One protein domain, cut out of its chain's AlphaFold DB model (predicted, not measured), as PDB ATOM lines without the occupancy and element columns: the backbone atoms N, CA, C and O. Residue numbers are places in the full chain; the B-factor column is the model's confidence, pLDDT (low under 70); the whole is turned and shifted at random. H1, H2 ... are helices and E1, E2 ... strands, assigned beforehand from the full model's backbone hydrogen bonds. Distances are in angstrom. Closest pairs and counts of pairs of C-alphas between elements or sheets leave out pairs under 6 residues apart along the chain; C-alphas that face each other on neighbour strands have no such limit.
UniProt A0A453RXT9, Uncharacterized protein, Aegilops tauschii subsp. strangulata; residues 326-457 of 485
ATOM      1  N   GLY A 326      -6.347 -57.384 -17.759       89.19
ATOM      2  CA  GLY A 326      -6.075 -58.483 -18.691       89.19
ATOM      3  C   GLY A 326      -7.294 -59.305 -19.123       89.19
ATOM      4  O   GLY A 326      -7.205 -60.041 -20.106       89.19
ATOM      5  N   SER A 327      -8.417 -59.186 -18.407       91.56
ATOM      6  CA  SER A 327      -9.697 -59.832 -18.743       91.56
ATOM      7  C   SER A 327     -10.687 -58.919 -19.473       91.56
ATOM      8  O   SER A 327     -11.778 -59.363 -19.823       91.56
ATOM      9  N   ILE A 328     -10.333 -57.650 -19.696       91.38
ATOM     10  CA  ILE A 328     -11.213 -56.675 -20.343       91.38
ATOM     11  C   ILE A 328     -11.009 -56.744 -21.857       91.38
ATOM     12  O   ILE A 328      -9.883 -56.709 -22.352       91.38
ATOM     13  N   ASN A 329     -12.110 -56.812 -22.604       93.56
ATOM     14  CA  ASN A 329     -12.058 -56.781 -24.060       93.56
ATOM     15  C   ASN A 329     -11.597 -55.404 -24.553       93.56
ATOM     16  O   ASN A 329     -12.195 -54.378 -24.221       93.56
ATOM     17  N   ILE A 330     -10.562 -55.398 -25.394       94.81
ATOM     18  CA  ILE A 330     -10.092 -54.196 -26.084       94.81
ATOM     19  C   ILE A 330     -11.201 -53.718 -27.025       94.81
ATOM     20  O   ILE A 330     -11.650 -54.455 -27.900       94.81
ATOM     21  N   THR A 331     -11.652 -52.482 -26.829       95.56
ATOM     22  CA  THR A 331     -12.705 -51.854 -27.638       95.56
ATOM     23  C   THR A 331     -12.134 -51.286 -28.934       95.56
ATOM     24  O   THR A 331     -12.765 -51.385 -29.983       95.56
ATOM     25  N   GLN A 332     -10.947 -50.678 -28.865       95.00
ATOM     26  CA  GLN A 332     -10.264 -50.067 -30.003       95.00
ATOM     27  C   GLN A 332      -8.749 -50.187 -29.837       95.00
ATOM     28  O   GLN A 332      -8.232 -50.050 -28.728       95.00
ATOM     29  N   THR A 333      -8.054 -50.395 -30.953       96.12
ATOM     30  CA  THR A 333      -6.590 -50.408 -31.025       96.12
ATOM     31  C   THR A 333      -6.117 -49.237 -31.875       96.12
ATOM     32  O   THR A 333      -6.595 -49.052 -32.995       96.12
ATOM     33  N   PHE A 334      -5.146 -48.490 -31.359       96.81
ATOM     34  CA  PHE A 334      -4.411 -47.460 -32.079       96.81
ATOM     35  C   PHE A 334      -2.961 -47.903 -32.232       96.81
ATOM     36  O   PHE A 334      -2.304 -48.219 -31.242       96.81
ATOM     37  N   VAL A 335      -2.450 -47.901 -33.458       97.56
ATOM     38  CA  VAL A 335      -1.026 -48.103 -33.729       97.56
ATOM     39  C   VAL A 335      -0.450 -46.756 -34.147       97.56
ATOM     40  O   VAL A 335      -0.804 -46.210 -35.191       97.56
ATOM     41  N   LEU A 336       0.392 -46.197 -33.287       96.88
ATOM     42  CA  LEU A 336       0.956 -44.859 -33.375       96.88
ATOM     43  C   LEU A 336       2.437 -44.976 -33.713       96.88
ATOM     44  O   LEU A 336       3.254 -45.352 -32.873       96.88
ATOM     45  N   LYS A 337       2.772 -44.687 -34.966       95.38
ATOM     46  CA  LYS A 337       4.118 -44.837 -35.507       95.38
ATOM     47  C   LYS A 337       4.815 -43.491 -35.622       95.38
ATOM     48  O   LYS A 337       4.320 -42.599 -36.313       95.38
ATOM     49  N   ASN A 338       5.977 -43.392 -34.992       93.06
ATOM     50  CA  ASN A 338       6.961 -42.352 -35.254       93.06
ATOM     51  C   ASN A 338       7.956 -42.847 -36.311       93.06
ATOM     52  O   ASN A 338       8.346 -44.017 -36.326       93.06
ATOM     53  N   GLU A 339       8.361 -41.955 -37.207       89.62
ATOM     54  CA  GLU A 339       9.381 -42.187 -38.232       89.62
ATOM     55  C   GLU A 339      10.330 -40.993 -38.284       89.62
ATOM     56  O   GLU A 339       9.987 -39.933 -37.762       89.62
ATOM     57  N   SER A 340      11.488 -41.170 -38.931       89.56
ATOM     58  CA  SER A 340      12.492 -40.111 -39.060       89.56
ATOM     59  C   SER A 340      11.861 -38.797 -39.524       89.56
ATOM     60  O   SER A 340      10.975 -38.831 -40.385       89.56
ATOM     61  N   PRO A 341      12.325 -37.638 -39.022       90.75
ATOM     62  CA  PRO A 341      11.627 -36.384 -39.250       90.75
ATOM     63  C   PRO A 341      11.416 -36.092 -40.735       90.75
ATOM     64  O   PRO A 341      12.336 -36.182 -41.553       90.75
ATOM     65  N   LEU A 342      10.188 -35.720 -41.077       92.69
ATOM     66  CA  LEU A 342       9.748 -35.513 -42.449       92.69
ATOM     67  C   LEU A 342       9.802 -34.029 -42.814       92.69
ATOM     68  O   LEU A 342       9.769 -33.155 -41.948       92.69
ATOM     69  N   ARG A 343       9.855 -33.733 -44.116       93.94
ATOM     70  CA  ARG A 343       9.694 -32.363 -44.617       93.94
ATOM     71  C   ARG A 343       8.224 -32.074 -44.893       93.94
ATOM     72  O   ARG A 343       7.611 -32.751 -45.713       93.94
ATOM     73  N   ILE A 344       7.692 -31.047 -44.239       94.38
ATOM     74  CA  ILE A 344       6.344 -30.510 -44.454       94.38
ATOM     75  C   ILE A 344       6.505 -28.999 -44.613       94.38
ATOM     76  O   ILE A 344       7.118 -28.355 -43.761       94.38
ATOM     77  N   ASP A 345       6.023 -28.450 -45.728       91.81
ATOM     78  CA  ASP A 345       6.138 -27.022 -46.067       91.81
ATOM     79  C   ASP A 345       7.585 -26.490 -45.984       91.81
ATOM     80  O   ASP A 345       7.863 -25.425 -45.437       91.81
ATOM     81  N   GLY A 346       8.544 -27.284 -46.478       91.31
ATOM     82  CA  GLY A 346       9.970 -26.936 -46.501       91.31
ATOM     83  C   GLY A 346      10.703 -27.063 -45.159       91.31
ATOM     84  O   GLY A 346      11.931 -26.988 -45.147       91.31
ATOM     85  N   LYS A 347       9.996 -27.323 -44.053       92.50
ATOM     86  CA  LYS A 347      10.572 -27.454 -42.706       92.50
ATOM     87  C   LYS A 347      10.620 -28.908 -42.246       92.50
ATOM     88  O   LYS A 347       9.743 -29.705 -42.581       92.50
ATOM     89  N   ARG A 348      11.638 -29.252 -41.453       94.00
ATOM     90  CA  ARG A 348      11.720 -30.545 -40.760       94.00
ATOM     91  C   ARG A 348      10.676 -30.582 -39.641       94.00
ATOM     92  O   ARG A 348      10.564 -29.635 -38.870       94.00
ATOM     93  N   ARG A 349       9.898 -31.660 -39.562       92.50
ATOM     94  CA  ARG A 349       8.819 -31.848 -38.583       92.50
ATOM     95  C   ARG A 349       8.806 -33.288 -38.078       92.50
ATOM     96  O   ARG A 349       9.051 -34.220 -38.843       92.50
ATOM     97  N   ARG A 350       8.462 -33.466 -36.802       92.56
ATOM     98  CA  ARG A 350       8.119 -34.776 -36.230       92.56
ATOM     99  C   ARG A 350       6.629 -35.057 -36.432       92.56
ATOM    100  O   ARG A 350       5.812 -34.127 -36.484       92.56
ATOM    101  N   THR A 351       6.292 -36.332 -36.584       94.50
ATOM    102  CA  THR A 351       4.928 -36.785 -36.867       94.50
ATOM    103  C   THR A 351       4.630 -38.099 -36.174       94.50
ATOM    104  O   THR A 351       5.456 -39.003 -36.253       94.50
ATOM    105  N   ILE A 352       3.409 -38.245 -35.665       95.88
ATOM    106  CA  ILE A 352       2.830 -39.551 -35.334       95.88
ATOM    107  C   ILE A 352       1.863 -39.906 -36.461       95.88
ATOM    108  O   ILE A 352       1.009 -39.094 -36.823       95.88
ATOM    109  N   ASN A 353       2.010 -41.093 -37.055       96.31
ATOM    110  CA  ASN A 353       1.232 -41.535 -38.219       96.31
ATOM    111  C   ASN A 353       1.172 -40.470 -39.332       96.31
ATOM    112  O   ASN A 353       0.123 -40.244 -39.938       96.31
ATOM    113  N   ARG A 354       2.305 -39.794 -39.577       95.94
ATOM    114  CA  ARG A 354       2.470 -38.732 -40.587       95.94
ATOM    115  C   ARG A 354       1.626 -37.473 -40.383       95.94
ATOM    116  O   ARG A 354       1.577 -36.611 -41.262       95.94
ATOM    117  N   VAL A 355       1.020 -37.310 -39.212       96.81
ATOM    118  CA  VAL A 355       0.401 -36.054 -38.792       96.81
ATOM    119  C   VAL A 355       1.369 -35.311 -37.876       96.81
ATOM    120  O   VAL A 355       1.748 -35.806 -36.816       96.81
ATOM    121  N   SER A 356       1.779 -34.114 -38.292       96.31
ATOM    122  CA  SER A 356       2.477 -33.168 -37.421       96.31
ATOM    123  C   SER A 356       1.432 -32.302 -36.727       96.31
ATOM    124  O   SER A 356       0.716 -31.545 -37.391       96.31
ATOM    125  N   TYR A 357       1.304 -32.451 -35.409       95.62
ATOM    126  CA  TYR A 357       0.315 -31.693 -34.654       95.62
ATOM    127  C   TYR A 357       0.646 -30.201 -34.691       95.62
ATOM    128  O   TYR A 357       1.775 -29.785 -34.437       95.62
ATOM    129  N   SER A 358      -0.364 -29.394 -34.999       93.69
ATOM    130  CA  SER A 358      -0.310 -27.949 -34.840       93.69
ATOM    131  C   SER A 358      -1.377 -27.539 -33.842       93.69
ATOM    132  O   SER A 358      -2.554 -27.768 -34.135       93.69
ATOM    133  N   PRO A 359      -1.023 -26.920 -32.707       92.94
ATOM    134  CA  PRO A 359      -2.034 -26.386 -31.812       92.94
ATOM    135  C   PRO A 359      -2.823 -25.280 -32.537       92.94
ATOM    136  O   PRO A 359      -2.204 -24.430 -33.189       92.94
ATOM    137  N   PRO A 360      -4.165 -25.309 -32.499       95.00
ATOM    138  CA  PRO A 360      -4.984 -24.184 -32.938       95.00
ATOM    139  C   PRO A 360      -4.925 -23.037 -31.918       95.00
ATOM    140  O   PRO A 360      -4.550 -23.245 -30.767       95.00
ATOM    141  N   GLU A 361      -5.329 -21.828 -32.322       93.75
ATOM    142  CA  GLU A 361      -5.395 -20.668 -31.413       93.75
ATOM    143  C   GLU A 361      -6.427 -20.859 -30.294       93.75
ATOM    144  O   GLU A 361      -6.215 -20.441 -29.159       93.75
ATOM    145  N   THR A 362      -7.551 -21.507 -30.610       96.56
ATOM    146  CA  THR A 362      -8.581 -21.857 -29.626       96.56
ATOM    147  C   THR A 362      -8.317 -23.262 -29.083       96.56
ATOM    148  O   THR A 362      -8.286 -24.195 -29.888       96.56
ATOM    149  N   PRO A 363      -8.192 -23.463 -27.756       96.69
ATOM    150  CA  PRO A 363      -7.993 -24.786 -27.171       96.69
ATOM    151  C   PRO A 363      -9.052 -25.793 -27.627       96.69
ATOM    152  O   PRO A 363     -10.243 -25.476 -27.680       96.69
ATOM    153  N   LEU A 364      -8.627 -27.028 -27.902       96.12
ATOM    154  CA  LEU A 364      -9.493 -28.100 -28.407       96.12
ATOM    155  C   LEU A 364     -10.708 -28.321 -27.504       96.12
ATOM    156  O   LEU A 364     -11.834 -28.400 -27.990       96.12
ATOM    157  N   ARG A 365     -10.496 -28.355 -26.183       94.81
ATOM    158  CA  ARG A 365     -11.579 -28.549 -25.212       94.81
ATOM    159  C   ARG A 365     -12.576 -27.389 -25.191       94.81
ATOM    160  O   ARG A 365     -13.761 -27.614 -24.966       94.81
ATOM    161  N   LEU A 366     -12.105 -26.163 -25.420       95.69
ATOM    162  CA  LEU A 366     -12.960 -24.979 -25.488       95.69
ATOM    163  C   LEU A 366     -13.783 -24.966 -26.774       95.69
ATOM    164  O   LEU A 366     -14.982 -24.696 -26.732       95.69
ATOM    165  N   ALA A 367     -13.163 -25.329 -27.897       96.69
ATOM    166  CA  ALA A 367     -13.863 -25.495 -29.162       96.69
ATOM    167  C   ALA A 367     -14.936 -26.590 -29.091       96.69
ATOM    168  O   ALA A 367     -16.056 -26.359 -29.539       96.69
ATOM    169  N   ASP A 368     -14.621 -27.731 -28.473       94.38
ATOM    170  CA  ASP A 368     -15.558 -28.833 -28.226       94.38
ATOM    171  C   ASP A 368     -16.742 -28.393 -27.346       94.38
ATOM    172  O   ASP A 368     -17.896 -28.568 -27.728       94.38
ATOM    173  N   LEU A 369     -16.480 -27.724 -26.212       95.50
ATOM    174  CA  LEU A 369     -17.529 -27.239 -25.301       95.50
ATOM    175  C   LEU A 369     -18.534 -26.303 -25.995       95.50
ATOM    176  O   LEU A 369     -19.727 -26.343 -25.692       95.50
ATOM    177  N   HIS A 370     -18.051 -25.453 -26.900       96.81
ATOM    178  CA  HIS A 370     -18.862 -24.457 -27.600       96.81
ATOM    179  C   HIS A 370     -19.277 -24.878 -29.018       96.81
ATOM    180  O   HIS A 370     -19.835 -24.058 -29.747       96.81
ATOM    181  N   ASN A 371     -19.045 -26.138 -29.411       95.88
ATOM    182  CA  ASN A 371     -19.353 -26.675 -30.742       95.88
ATOM    183  C   ASN A 371     -18.791 -25.823 -31.899       95.88
ATOM    184  O   ASN A 371     -19.448 -25.629 -32.926       95.88
ATOM    185  N   LEU A 372     -17.580 -25.283 -31.738       96.56
ATOM    186  CA  LEU A 372     -16.946 -24.456 -32.761       96.56
ATOM    187  C   LEU A 372     -16.472 -25.321 -33.934       96.56
ATOM    188  O   LEU A 372     -15.702 -26.267 -33.771       96.56
ATOM    189  N   THR A 373     -16.889 -24.965 -35.147       95.06
ATOM    190  CA  THR A 373     -16.480 -25.666 -36.369       95.06
ATOM    191  C   THR A 373     -15.150 -25.137 -36.903       95.06
ATOM    192  O   THR A 373     -14.896 -23.938 -36.857       95.06
ATOM    193  N   GLY A 374     -14.326 -26.012 -37.484       94.38
ATOM    194  CA  GLY A 374     -13.095 -25.618 -38.184       94.38
ATOM    195  C   GLY A 374     -11.847 -25.479 -37.306       94.38
ATOM    196  O   GLY A 374     -10.767 -25.276 -37.853       94.38
ATOM    197  N   VAL A 375     -11.960 -25.647 -35.982       96.38
ATOM    198  CA  VAL A 375     -10.815 -25.579 -35.052       96.38
ATOM    199  C   VAL A 375      -9.965 -26.853 -35.096       96.38
ATOM    200  O   VAL A 375      -8.738 -26.791 -35.113       96.38
ATOM    201  N   TYR A 376     -10.609 -28.018 -35.133       95.62
ATOM    202  CA  TYR A 376      -9.944 -29.314 -35.239       95.62
ATOM    203  C   TYR A 376     -10.776 -30.296 -36.060       95.62
ATOM    204  O   TYR A 376     -11.945 -30.053 -36.370       95.62
ATOM    205  N   LYS A 377     -10.157 -31.419 -36.427       95.31
ATOM    206  CA  LYS A 377     -10.815 -32.539 -37.110       95.31
ATOM    207  C   LYS A 377     -10.611 -33.826 -36.324       95.31
ATOM    208  O   LYS A 377      -9.544 -34.049 -35.765       95.31
ATOM    209  N   THR A 378     -11.601 -34.710 -36.330       94.19
ATOM    210  CA  THR A 378     -11.513 -36.056 -35.735       94.19
ATOM    211  C   THR A 378     -11.001 -37.088 -36.749       94.19
ATOM    212  O   THR A 378     -11.510 -38.203 -36.827       94.19
ATOM    213  N   ASP A 379     -10.054 -36.680 -37.597       94.44
ATOM    214  CA  ASP A 379      -9.549 -37.439 -38.748       94.44
ATOM    215  C   ASP A 379      -8.137 -38.003 -38.509       94.44
ATOM    216  O   ASP A 379      -7.409 -38.289 -39.464       94.44
ATOM    217  N   PHE A 380      -7.720 -38.131 -37.242       96.44
ATOM    218  CA  PHE A 380      -6.393 -38.646 -36.927       96.44
ATOM    219  C   PHE A 380      -6.331 -40.141 -37.276       96.44
ATOM    220  O   PHE A 380      -7.185 -40.911 -36.828       96.44
ATOM    221  N   PRO A 381      -5.334 -40.585 -38.060       95.69
ATOM    222  CA  PRO A 381      -5.230 -41.975 -38.484       95.69
ATOM    223  C   PRO A 381      -4.955 -42.906 -37.297       95.69
ATOM    224  O   PRO A 381      -3.952 -42.771 -36.596       95.69
ATOM    225  N   THR A 382      -5.832 -43.891 -37.101       94.94
ATOM    226  CA  THR A 382      -5.722 -44.876 -36.011       94.94
ATOM    227  C   THR A 382      -4.653 -45.940 -36.262       94.94
ATOM    228  O   THR A 382      -4.183 -46.565 -35.316       94.94
ATOM    229  N   MET A 383      -4.254 -46.124 -37.522       95.81
ATOM    230  CA  MET A 383      -3.199 -47.036 -37.962       95.81
ATOM    231  C   MET A 383      -2.190 -46.278 -38.839       95.81
ATOM    232  O   MET A 383      -2.581 -45.322 -39.522       95.81
ATOM    233  N   PRO A 384      -0.917 -46.705 -38.892       94.69
ATOM    234  CA  PRO A 384       0.069 -46.110 -39.778       94.69
ATOM    235  C   PRO A 384      -0.355 -46.263 -41.237       94.69
ATOM    236  O   PRO A 384      -0.914 -47.283 -41.640       94.69
ATOM    237  N   SER A 385      -0.057 -45.255 -42.050       90.94
ATOM    238  CA  SER A 385      -0.329 -45.288 -43.485       90.94
ATOM    239  C   SER A 385       0.802 -44.627 -44.262       90.94
ATOM    240  O   SER A 385       1.584 -43.853 -43.715       90.94
ATOM    241  N   ASN A 386       0.860 -44.899 -45.565       89.81
ATOM    242  CA  ASN A 386       1.797 -44.243 -46.475       89.81
ATOM    243  C   ASN A 386       1.261 -42.909 -47.021       89.81
ATOM    244  O   ASN A 386       1.796 -42.404 -48.009       89.81
ATOM    245  N   ALA A 387       0.212 -42.341 -46.411       93.31
ATOM    246  CA  ALA A 387      -0.318 -41.043 -46.814       93.31
ATOM    247  C   ALA A 387       0.786 -39.965 -46.779       93.31
ATOM    248  O   ALA A 387       1.734 -40.082 -45.992       93.31
ATOM    249  N   PRO A 388       0.709 -38.923 -47.624       95.06
ATOM    250  CA  PRO A 388       1.625 -37.795 -47.535       95.06
ATOM    251  C   PRO A 388       1.561 -37.148 -46.144       95.06
ATOM    252  O   PRO A 388       0.461 -36.993 -45.604       95.06
ATOM    253  N   PRO A 389       2.706 -36.766 -45.554       96.00
ATOM    254  CA  PRO A 389       2.702 -36.114 -44.258       96.00
ATOM    255  C   PRO A 389       2.047 -34.742 -44.334       96.00
ATOM    256  O   PRO A 389       2.214 -34.008 -45.308       96.00
ATOM    257  N   ARG A 390       1.300 -34.394 -43.286       96.06
ATOM    258  CA  ARG A 390       0.580 -33.121 -43.205       96.06
ATOM    259  C   ARG A 390       0.661 -32.517 -41.814       96.06
ATOM    260  O   ARG A 390       0.710 -33.230 -40.811       96.06
ATOM    261  N   ARG A 391       0.601 -31.191 -41.759       96.25
ATOM    262  CA  ARG A 391       0.369 -30.448 -40.522       96.25
ATOM    263  C   ARG A 391      -1.137 -30.343 -40.276       96.25
ATOM    264  O   ARG A 391      -1.874 -29.991 -41.195       96.25
ATOM    265  N   ALA A 392      -1.604 -30.664 -39.071       96.00
ATOM    266  CA  ALA A 392      -3.027 -30.567 -38.738       96.00
ATOM    267  C   ALA A 392      -3.289 -30.453 -37.229       96.00
ATOM    268  O   ALA A 392      -2.552 -31.006 -36.414       96.00
ATOM    269  N   SER A 393      -4.400 -29.809 -36.874       96.56
ATOM    270  CA  SER A 393      -5.048 -29.924 -35.561       96.56
ATOM    271  C   SER A 393      -6.030 -31.099 -35.624       96.56
ATOM    272  O   SER A 393      -7.220 -30.932 -35.892       96.56
ATOM    273  N   SER A 394      -5.497 -32.314 -35.508       95.25
ATOM    274  CA  SER A 394      -6.243 -33.562 -35.696       95.25
ATOM    275  C   SER A 394      -6.282 -34.362 -34.396       95.25
ATOM    276  O   SER A 394      -5.258 -34.499 -33.730       95.25
ATOM    277  N   VAL A 395      -7.463 -34.863 -34.033       94.56
ATOM    278  CA  VAL A 395      -7.738 -35.538 -32.759       94.56
ATOM    279  C   VAL A 395      -8.088 -37.003 -33.006       94.56
ATOM    280  O   VAL A 395      -8.855 -37.329 -33.916       94.56
ATOM    281  N   LEU A 396      -7.534 -37.886 -32.174       93.06
ATOM    282  CA  LEU A 396      -7.913 -39.295 -32.113       93.06
ATOM    283  C   LEU A 396      -9.328 -39.427 -31.546       93.06
ATOM    284  O   LEU A 396      -9.595 -39.013 -30.422       93.06
ATOM    285  N   ASN A 397     -10.230 -40.030 -32.318       89.81
ATOM    286  CA  ASN A 397     -11.578 -40.322 -31.849       89.81
ATOM    287  C   ASN A 397     -11.606 -41.680 -31.135       89.81
ATOM    288  O   ASN A 397     -11.315 -42.711 -31.748       89.81
ATOM    289  N   ALA A 398     -11.973 -41.676 -29.856       89.88
ATOM    290  CA  ALA A 398     -12.062 -42.871 -29.028       89.88
ATOM    291  C   ALA A 398     -13.458 -43.016 -28.411       89.88
ATOM    292  O   ALA A 398     -14.102 -42.038 -28.031       89.88
ATOM    293  N   SER A 399     -13.920 -44.256 -28.283       88.56
ATOM    294  CA  SER A 399     -15.207 -44.584 -27.677       88.56
ATOM    295  C   SER A 399     -15.207 -44.235 -26.191       88.56
ATOM    296  O   SER A 399     -14.361 -44.708 -25.428       88.56
ATOM    297  N   TYR A 400     -16.194 -43.452 -25.752       88.44
ATOM    298  CA  TYR A 400     -16.390 -43.149 -24.335       88.44
ATOM    299  C   TYR A 400     -16.533 -44.441 -23.516       88.44
ATOM    300  O   TYR A 400     -17.312 -45.323 -23.874       88.44
ATOM    301  N   LYS A 401     -15.772 -44.549 -22.415       87.44
ATOM    302  CA  LYS A 401     -15.650 -45.758 -21.572       87.44
ATOM    303  C   LYS A 401     -15.117 -47.008 -22.298       87.44
ATOM    304  O   LYS A 401     -15.205 -48.103 -21.748       87.44
ATOM    305  N   GLY A 402     -14.554 -46.860 -23.497       90.50
ATOM    306  CA  GLY A 402     -13.850 -47.937 -24.185       90.50
ATOM    307  C   GLY A 402     -12.546 -48.302 -23.477       90.50
ATOM    308  O   GLY A 402     -11.877 -47.443 -22.902       90.50
ATOM    309  N   PHE A 403     -12.170 -49.578 -23.536       93.31
ATOM    310  CA  PHE A 403     -10.854 -50.039 -23.100       93.31
ATOM    311  C   PHE A 403      -9.907 -50.018 -24.303       93.31
ATOM    312  O   PHE A 403     -10.070 -50.801 -25.241       93.31
ATOM    313  N   LEU A 404      -8.984 -49.058 -24.319       95.56
ATOM    314  CA  LEU A 404      -8.164 -48.741 -25.486       95.56
ATOM    315  C   LEU A 404      -6.813 -49.455 -25.408       95.56
ATOM    316  O   LEU A 404      -6.187 -49.507 -24.353       95.56
ATOM    317  N   GLU A 405      -6.343 -49.959 -26.544       96.75
ATOM    318  CA  GLU A 405      -4.970 -50.426 -26.721       96.75
ATOM    319  C   GLU A 405      -4.205 -49.391 -27.547       96.75
ATOM    320  O   GLU A 405      -4.605 -49.068 -28.665       96.75
ATOM    321  N   MET A 406      -3.101 -48.881 -27.008       96.94
ATOM    322  CA  MET A 406      -2.207 -47.964 -27.713       96.94
ATOM    323  C   MET A 406      -0.866 -48.655 -27.933       96.94
ATOM    324  O   MET A 406      -0.201 -49.064 -26.983       96.94
ATOM    325  N   VAL A 407      -0.478 -48.797 -29.194       97.88
ATOM    326  CA  VAL A 407       0.782 -49.403 -29.616       97.88
ATOM    327  C   VAL A 407       1.673 -48.299 -30.160       97.88
ATOM    328  O   VAL A 407       1.405 -47.758 -31.229       97.88
ATOM    329  N   PHE A 408       2.748 -47.983 -29.448       97.06
ATOM    330  CA  PHE A 408       3.743 -47.019 -29.906       97.06
ATOM    331  C   PHE A 408       4.842 -47.740 -30.690       97.06
ATOM    332  O   PHE A 408       5.580 -48.551 -30.135       97.06
ATOM    333  N   GLN A 409       4.948 -47.454 -31.985       95.56
ATOM    334  CA  GLN A 409       5.997 -47.980 -32.858       95.56
ATOM    335  C   GLN A 409       7.029 -46.887 -33.119       95.56
ATOM    336  O   GLN A 409       6.725 -45.876 -33.750       95.56
ATOM    337  N   ASN A 410       8.255 -47.085 -32.642       94.06
ATOM    338  CA  ASN A 410       9.339 -46.147 -32.887       94.06
ATOM    339  C   ASN A 410      10.261 -46.676 -33.994       94.06
ATOM    340  O   ASN A 410      10.997 -47.640 -33.793       94.06
ATOM    341  N   ASN A 411      10.222 -46.039 -35.166       90.31
ATOM    342  CA  ASN A 411      11.108 -46.372 -36.282       90.31
ATOM    343  C   ASN A 411      12.313 -45.419 -36.395       90.31
ATOM    344  O   ASN A 411      13.039 -45.495 -37.390       90.31
ATOM    345  N   GLU A 412      12.527 -44.542 -35.413       86.75
ATOM    346  CA  GLU A 412      13.666 -43.625 -35.355       86.75
ATOM    347  C   GLU A 412      14.890 -44.199 -34.634       86.75
ATOM    348  O   GLU A 412      14.844 -45.269 -34.036       86.75
ATOM    349  N   THR A 413      15.999 -43.463 -34.699       84.62
ATOM    350  CA  THR A 413      17.238 -43.722 -33.957       84.62
ATOM    351  C   THR A 413      17.218 -43.180 -32.528       84.62
ATOM    352  O   THR A 413      18.050 -43.597 -31.729       84.62
ATOM    353  N   ASP A 414      16.271 -42.302 -32.200       88.62
ATOM    354  CA  ASP A 414      16.173 -41.660 -30.888       88.62
ATOM    355  C   ASP A 414      15.062 -42.309 -30.059       88.62
ATOM    356  O   ASP A 414      14.033 -42.729 -30.601       88.62
ATOM    357  N   VAL A 415      15.223 -42.355 -28.734       93.31
ATOM    358  CA  VAL A 415      14.131 -42.739 -27.825       93.31
ATOM    359  C   VAL A 415      13.002 -41.716 -27.936       93.31
ATOM    360  O   VAL A 415      13.240 -40.513 -27.903       93.31
ATOM    361  N   GLN A 416      11.764 -42.198 -28.007       94.62
ATOM    362  CA  GLN A 416      10.573 -41.356 -27.910       94.62
ATOM    363  C   GLN A 416       9.869 -41.636 -26.590       94.62
ATOM    364  O   GLN A 416       9.613 -42.798 -26.278       94.62
ATOM    365  N   THR A 417       9.531 -40.600 -25.828       96.44
ATOM    366  CA  THR A 417       8.673 -40.735 -24.648       96.44
ATOM    367  C   THR A 417       7.264 -40.262 -24.970       96.44
ATOM    368  O   THR A 417       7.055 -39.259 -25.647       96.44
ATOM    369  N   TYR A 418       6.283 -41.028 -24.507       97.19
ATOM    370  CA  TYR A 418       4.865 -40.768 -24.695       97.19
ATOM    371  C   TYR A 418       4.236 -40.613 -23.320       97.19
ATOM    372  O   TYR A 418       4.233 -41.555 -22.525       97.19
ATOM    373  N   HIS A 419       3.722 -39.417 -23.065       97.31
ATOM    374  CA  HIS A 419       2.951 -39.073 -21.881       97.31
ATOM    375  C   HIS A 419       1.472 -38.973 -22.255       97.31
ATOM    376  O   HIS A 419       1.149 -38.521 -23.358       97.31
ATOM    377  N   LEU A 420       0.580 -39.395 -21.360       95.31
ATOM    378  CA  LEU A 420      -0.860 -39.231 -21.541       95.31
ATOM    379  C   LEU A 420      -1.446 -38.435 -20.376       95.31
ATOM    380  O   LEU A 420      -1.682 -38.987 -19.302       95.31
ATOM    381  N   ASP A 421      -1.731 -37.158 -20.621       94.44
ATOM    382  CA  ASP A 421      -2.392 -36.304 -19.638       94.44
ATOM    383  C   ASP A 421      -3.762 -36.878 -19.241       94.44
ATOM    384  O   ASP A 421      -4.493 -37.463 -20.049       94.44
ATOM    385  N   GLY A 422      -4.125 -36.722 -17.969       92.31
ATOM    386  CA  GLY A 422      -5.429 -37.134 -17.450       92.31
ATOM    387  C   GLY A 422      -5.623 -38.640 -17.208       92.31
ATOM    388  O   GLY A 422      -6.657 -39.048 -16.670       92.31
ATOM    389  N   TYR A 423      -4.654 -39.490 -17.561       91.56
ATOM    390  CA  TYR A 423      -4.781 -40.943 -17.436       91.56
ATOM    391  C   TYR A 423      -3.487 -41.603 -16.953       91.56
ATOM    392  O   TYR A 423      -2.384 -41.120 -17.167       91.56
ATOM    393  N   SER A 424      -3.632 -42.773 -16.330       92.56
ATOM    394  CA  SER A 424      -2.565 -43.771 -16.299       92.56
ATOM    395  C   SER A 424      -2.963 -44.963 -17.162       92.56
ATOM    396  O   SER A 424      -4.149 -45.238 -17.368       92.56
ATOM    397  N   PHE A 425      -1.975 -45.687 -17.667       94.88
ATOM    398  CA  PHE A 425      -2.160 -46.856 -18.520       94.88
ATOM    399  C   PHE A 425      -1.246 -47.998 -18.076       94.88
ATOM    400  O   PHE A 425      -0.244 -47.788 -17.396       94.88
ATOM    401  N   PHE A 426      -1.611 -49.224 -18.447       97.12
ATOM    402  CA  PHE A 426      -0.824 -50.422 -18.165       97.12
ATOM    403  C   PHE A 426       0.170 -50.672 -19.299       97.12
ATOM    404  O   PHE A 426      -0.237 -50.847 -20.448       97.12
ATOM    405  N   VAL A 427       1.465 -50.742 -18.988       97.00
ATOM    406  CA  VAL A 427       2.490 -51.125 -19.974       97.00
ATOM    407  C   VAL A 427       2.528 -52.647 -20.084       97.00
ATOM    408  O   VAL A 427       3.264 -53.331 -19.377       97.00
ATOM    409  N   VAL A 428       1.663 -53.189 -20.942       96.81
ATOM    410  CA  VAL A 428       1.443 -54.640 -21.062       96.81
ATOM    411  C   VAL A 428       2.501 -55.358 -21.893       96.81
ATOM    412  O   VAL A 428       2.637 -56.568 -21.779       96.81
ATOM    413  N   GLY A 429       3.262 -54.652 -22.721       94.94
ATOM    414  CA  GLY A 429       4.289 -55.258 -23.557       94.94
ATOM    415  C   GLY A 429       5.218 -54.215 -24.154       94.94
ATOM    416  O   GLY A 429       4.843 -53.060 -24.340       94.94
ATOM    417  N   MET A 430       6.437 -54.644 -24.453       94.56
ATOM    418  CA  MET A 430       7.459 -53.864 -25.142       94.56
ATOM    419  C   MET A 430       8.326 -54.851 -25.902       94.56
ATOM    420  O   MET A 430       8.727 -55.848 -25.305       94.56
ATOM    421  N   ASP A 431       8.588 -54.626 -27.184       92.94
ATOM    422  CA  ASP A 431       9.449 -55.494 -27.989       92.94
ATOM    423  C   ASP A 431      10.066 -54.731 -29.162       92.94
ATOM    424  O   ASP A 431       9.603 -53.645 -29.516       92.94
ATOM    425  N   TYR A 432      11.086 -55.326 -29.776       90.69
ATOM    426  CA  TYR A 432      11.634 -54.848 -31.038       90.69
ATOM    427  C   TYR A 432      10.832 -55.372 -32.234       90.69
ATOM    428  O   TYR A 432      10.262 -56.461 -32.211       90.69
ATOM    429  N   GLY A 433      10.861 -54.603 -33.323       90.06
ATOM    430  CA  GLY A 433      10.153 -54.928 -34.558       90.06
ATOM    431  C   GLY A 433       8.758 -54.311 -34.628       90.06
ATOM    432  O   GLY A 433       8.336 -53.549 -33.761       90.06
ATOM    433  N   GLU A 434       8.049 -54.603 -35.714       92.25
ATOM    434  CA  GLU A 434       6.697 -54.089 -35.905       92.25
ATOM    435  C   GLU A 434       5.684 -54.974 -35.171       92.25
ATOM    436  O   GLU A 434       5.620 -56.188 -35.360       92.25
ATOM    437  N   TRP A 435       4.876 -54.340 -34.326       95.50
ATOM    438  CA  TRP A 435       3.731 -54.977 -33.686       95.50
ATOM    439  C   TRP A 435       2.776 -55.611 -34.704       95.50
ATOM    440  O   TRP A 435       2.430 -55.011 -35.724       95.50
ATOM    441  N   THR A 436       2.277 -56.797 -34.364       95.62
ATOM    442  CA  THR A 436       1.166 -57.458 -35.058       95.62
ATOM    443  C   THR A 436       0.123 -57.903 -34.030       95.62
ATOM    444  O   THR A 436       0.448 -58.030 -32.849       95.62
ATOM    445  N   PRO A 437      -1.116 -58.240 -34.431       95.88
ATOM    446  CA  PRO A 437      -2.102 -58.805 -33.509       95.88
ATOM    447  C   PRO A 437      -1.609 -60.026 -32.708       95.88
ATOM    448  O   PRO A 437      -2.063 -60.227 -31.580       95.88
ATOM    449  N   ASN A 438      -0.662 -60.803 -33.250       96.62
ATOM    450  CA  ASN A 438      -0.051 -61.954 -32.575       96.62
ATOM    451  C   ASN A 438       0.841 -61.548 -31.391       96.62
ATOM    452  O   ASN A 438       0.988 -62.323 -30.447       96.62
ATOM    453  N   SER A 439       1.379 -60.323 -31.387       95.75
ATOM    454  CA  SER A 439       2.180 -59.779 -30.283       95.75
ATOM    455  C   SER A 439       1.410 -59.755 -28.956       95.75
ATOM    456  O   SER A 439       2.020 -59.798 -27.895       95.75
ATOM    457  N   ARG A 440       0.069 -59.790 -28.974       95.06
ATOM    458  CA  ARG A 440      -0.757 -59.911 -27.756       95.06
ATOM    459  C   ARG A 440      -0.510 -61.195 -26.961       95.06
ATOM    460  O   ARG A 440      -0.900 -61.267 -25.793       95.06
ATOM    461  N   GLY A 441       0.106 -62.204 -27.579       94.75
ATOM    462  CA  GLY A 441       0.519 -63.434 -26.909       94.75
ATOM    463  C   GLY A 441       1.598 -63.218 -25.843       94.75
ATOM    464  O   GLY A 441       1.648 -63.991 -24.893       94.75
ATOM    465  N   SER A 442       2.412 -62.160 -25.951       94.25
ATOM    466  CA  SER A 442       3.478 -61.841 -24.986       94.25
ATOM    467  C   SER A 442       3.077 -60.802 -23.936       94.25
ATOM    468  O   SER A 442       3.897 -60.415 -23.107       94.25
ATOM    469  N   TYR A 443       1.825 -60.333 -23.952       95.62
ATOM    470  CA  TYR A 443       1.386 -59.296 -23.026       95.62
ATOM    471  C   TYR A 443       1.360 -59.785 -21.577       95.62
ATOM    472  O   TYR A 443       0.755 -60.812 -21.260       95.62
ATOM    473  N   ASN A 444       1.897 -58.969 -20.674       95.88
ATOM    474  CA  ASN A 444       1.654 -59.083 -19.248       95.88
ATOM    475  C   ASN A 444       0.215 -58.650 -18.927       95.88
ATOM    476  O   ASN A 444      -0.110 -57.464 -18.819       95.88
ATOM    477  N   LYS A 445      -0.655 -59.641 -18.741       94.25
ATOM    478  CA  LYS A 445      -2.084 -59.474 -18.433       94.25
ATOM    479  C   LYS A 445      -2.408 -59.538 -16.938       94.25
ATOM    480  O   LYS A 445      -3.585 -59.575 -16.583       94.25
ATOM    481  N   TRP A 446      -1.392 -59.592 -16.080       93.00
ATOM    482  CA  TRP A 446      -1.569 -59.762 -14.642       93.00
ATOM    483  C   TRP A 446      -1.133 -58.537 -13.838       93.00
ATOM    484  O   TRP A 446      -1.939 -57.967 -13.109       93.00
ATOM    485  N   ASP A 447       0.123 -58.118 -13.980       94.94
ATOM    486  CA  ASP A 447       0.726 -57.081 -13.135       94.94
ATOM    487  C   ASP A 447       1.681 -56.153 -13.890       94.94
ATOM    488  O   ASP A 447       2.740 -55.747 -13.400       94.94
ATOM    489  N   ALA A 448       1.283 -55.796 -15.104       96.06
ATOM    490  CA  ALA A 448       1.862 -54.691 -15.841       96.06
ATOM    491  C   ALA A 448       1.847 -53.434 -14.971       96.06
ATOM    492  O   ALA A 448       0.866 -53.139 -14.280       96.06
ATOM    493  N   ILE A 449       2.941 -52.683 -15.012       95.75
ATOM    494  CA  ILE A 449       3.032 -51.428 -14.281       95.75
ATOM    495  C   ILE A 449       2.010 -50.423 -14.835       95.75
ATOM    496  O   ILE A 449       1.897 -50.254 -16.053       95.75
ATOM    497  N   SER A 450       1.245 -49.782 -13.944       94.94
ATOM    498  CA  SER A 450       0.381 -48.651 -14.302       94.94
ATOM    499  C   SER A 450       1.165 -47.358 -14.146       94.94
ATOM    500  O   SER A 450       1.801 -47.162 -13.112       94.94
ATOM    501  N   ARG A 451       1.150 -46.496 -15.158       95.06
ATOM    502  CA  ARG A 451       1.965 -45.277 -15.178       95.06
ATOM    503  C   ARG A 451       1.448 -44.249 -16.189       95.06
ATOM    504  O   ARG A 451       0.526 -44.568 -16.938       95.06
ATOM    505  N   SER A 452       2.001 -43.039 -16.193       96.75
ATOM    506  CA  SER A 452       1.604 -41.930 -17.083       96.75
ATOM    507  C   SER A 452       2.529 -41.741 -18.287       96.75
ATOM    508  O   SER A 452       2.092 -41.190 -19.297       96.75
ATOM    509  N   THR A 453       3.772 -42.232 -18.218       98.06
ATOM    510  CA  THR A 453       4.765 -42.056 -19.285       98.06
ATOM    511  C   THR A 453       5.397 -43.386 -19.685       98.06
ATOM    512  O   THR A 453       5.844 -44.158 -18.841       98.06
ATOM    513  N   THR A 454       5.511 -43.665 -20.981       97.19
ATOM    514  CA  THR A 454       6.243 -44.835 -21.502       97.19
ATOM    515  C   THR A 454       7.184 -44.442 -22.628       97.19
ATOM    516  O   THR A 454       7.011 -43.407 -23.263       97.19
ATOM    517  N   GLN A 455       8.177 -45.277 -22.892       96.19
ATOM    518  CA  GLN A 455       9.169 -45.071 -23.933       96.19
ATOM    519  C   GLN A 455       8.963 -46.030 -25.112       96.19
ATOM    520  O   GLN A 455       8.614 -47.197 -24.938       96.19
ATOM    521  N   GLY A 456       9.230 -45.542 -26.319       93.81
ATOM    522  CA  GLY A 456       9.523 -46.351 -27.496       93.81
ATOM    523  C   GLY A 456      11.025 -46.321 -27.752       93.81
ATOM    524  O   GLY A 456      11.582 -45.258 -28.031       93.81
ATOM    525  N   LEU A 457      11.680 -47.475 -27.658       91.94
ATOM    526  CA  LEU A 457      13.123 -47.586 -27.881       91.94
ATOM    527  C   LEU A 457      13.476 -47.434 -29.371       91.94
ATOM    528  O   LEU A 457      12.625 -47.716 -30.217       91.94
TER     529      LEU A 457
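What this domain is: This is residues 326 to 457 of the 485 residues of an uncharacterized protein of Aegilops tauschii subsp. strangulata (UniProt A0A453RXT9). This model has little regular structure: it is mostly loops, with two long parallel strands, E1 and E6, side by side in the middle. Pairs E4-E5 and E2-E3 lie toward one end, E7-E8 near E6. The 132 printed residues, 46 in named elements, run E1 E2 E3 E4 H1 E5 E6 E7 H2 E8, class mixed; compact, radius of gyration of the C-alphas 16.0 A, spans 42 by 36 by 22 A.

Where its parts are: E1, residues 332 to 338, begins at C-alpha (-10.264, -50.067, -30.003) and measures 19.6 A; E6, 404 to 410, 19.2 A. Shorter are E2, 342 to 344; E3, 347 to 349; E4, 355 to 357; H1, 364 to 369; E5, 390 to 392; E7, 416 to 419; H2, 437 to 442; and E8, 453 to 456, ending at C-alpha (9.523, -46.351, -27.496).

How they stand to each other: E1 and E6 are parallel at 16 degrees, N 334 and O 405 2.8 A apart. The closest C-alphas of E6 and E8, Asn 410 and Gly 456, are 5.4 A apart. E7 and E8 are antiparallel at 156 degrees; N 418 and O 454, 2.8 A. E4, H1 and E5 form a strand-helix-strand unit, two parallel neighbour strands with a helix between along the chain, its crossover left-handed; N 356 and O 390, 2.9 A. E2 and E3 form an antiparallel hairpin; N 342 and O 349, 2.9 A. H2 is apart from E6. In H1 every O i to N i+4 pair is within hydrogen-bond range; in H2 0 of 2, but 3 of 3 O i to N i+3.

The domain as a whole: The farthest C-alphas, Ser 327 and Gly 346, are 47.3 A apart. The printed part has no cut. Links H1 to E5, E5 to E6 and E7 to H2 are long. No printed residue is under 70 in pLDDT.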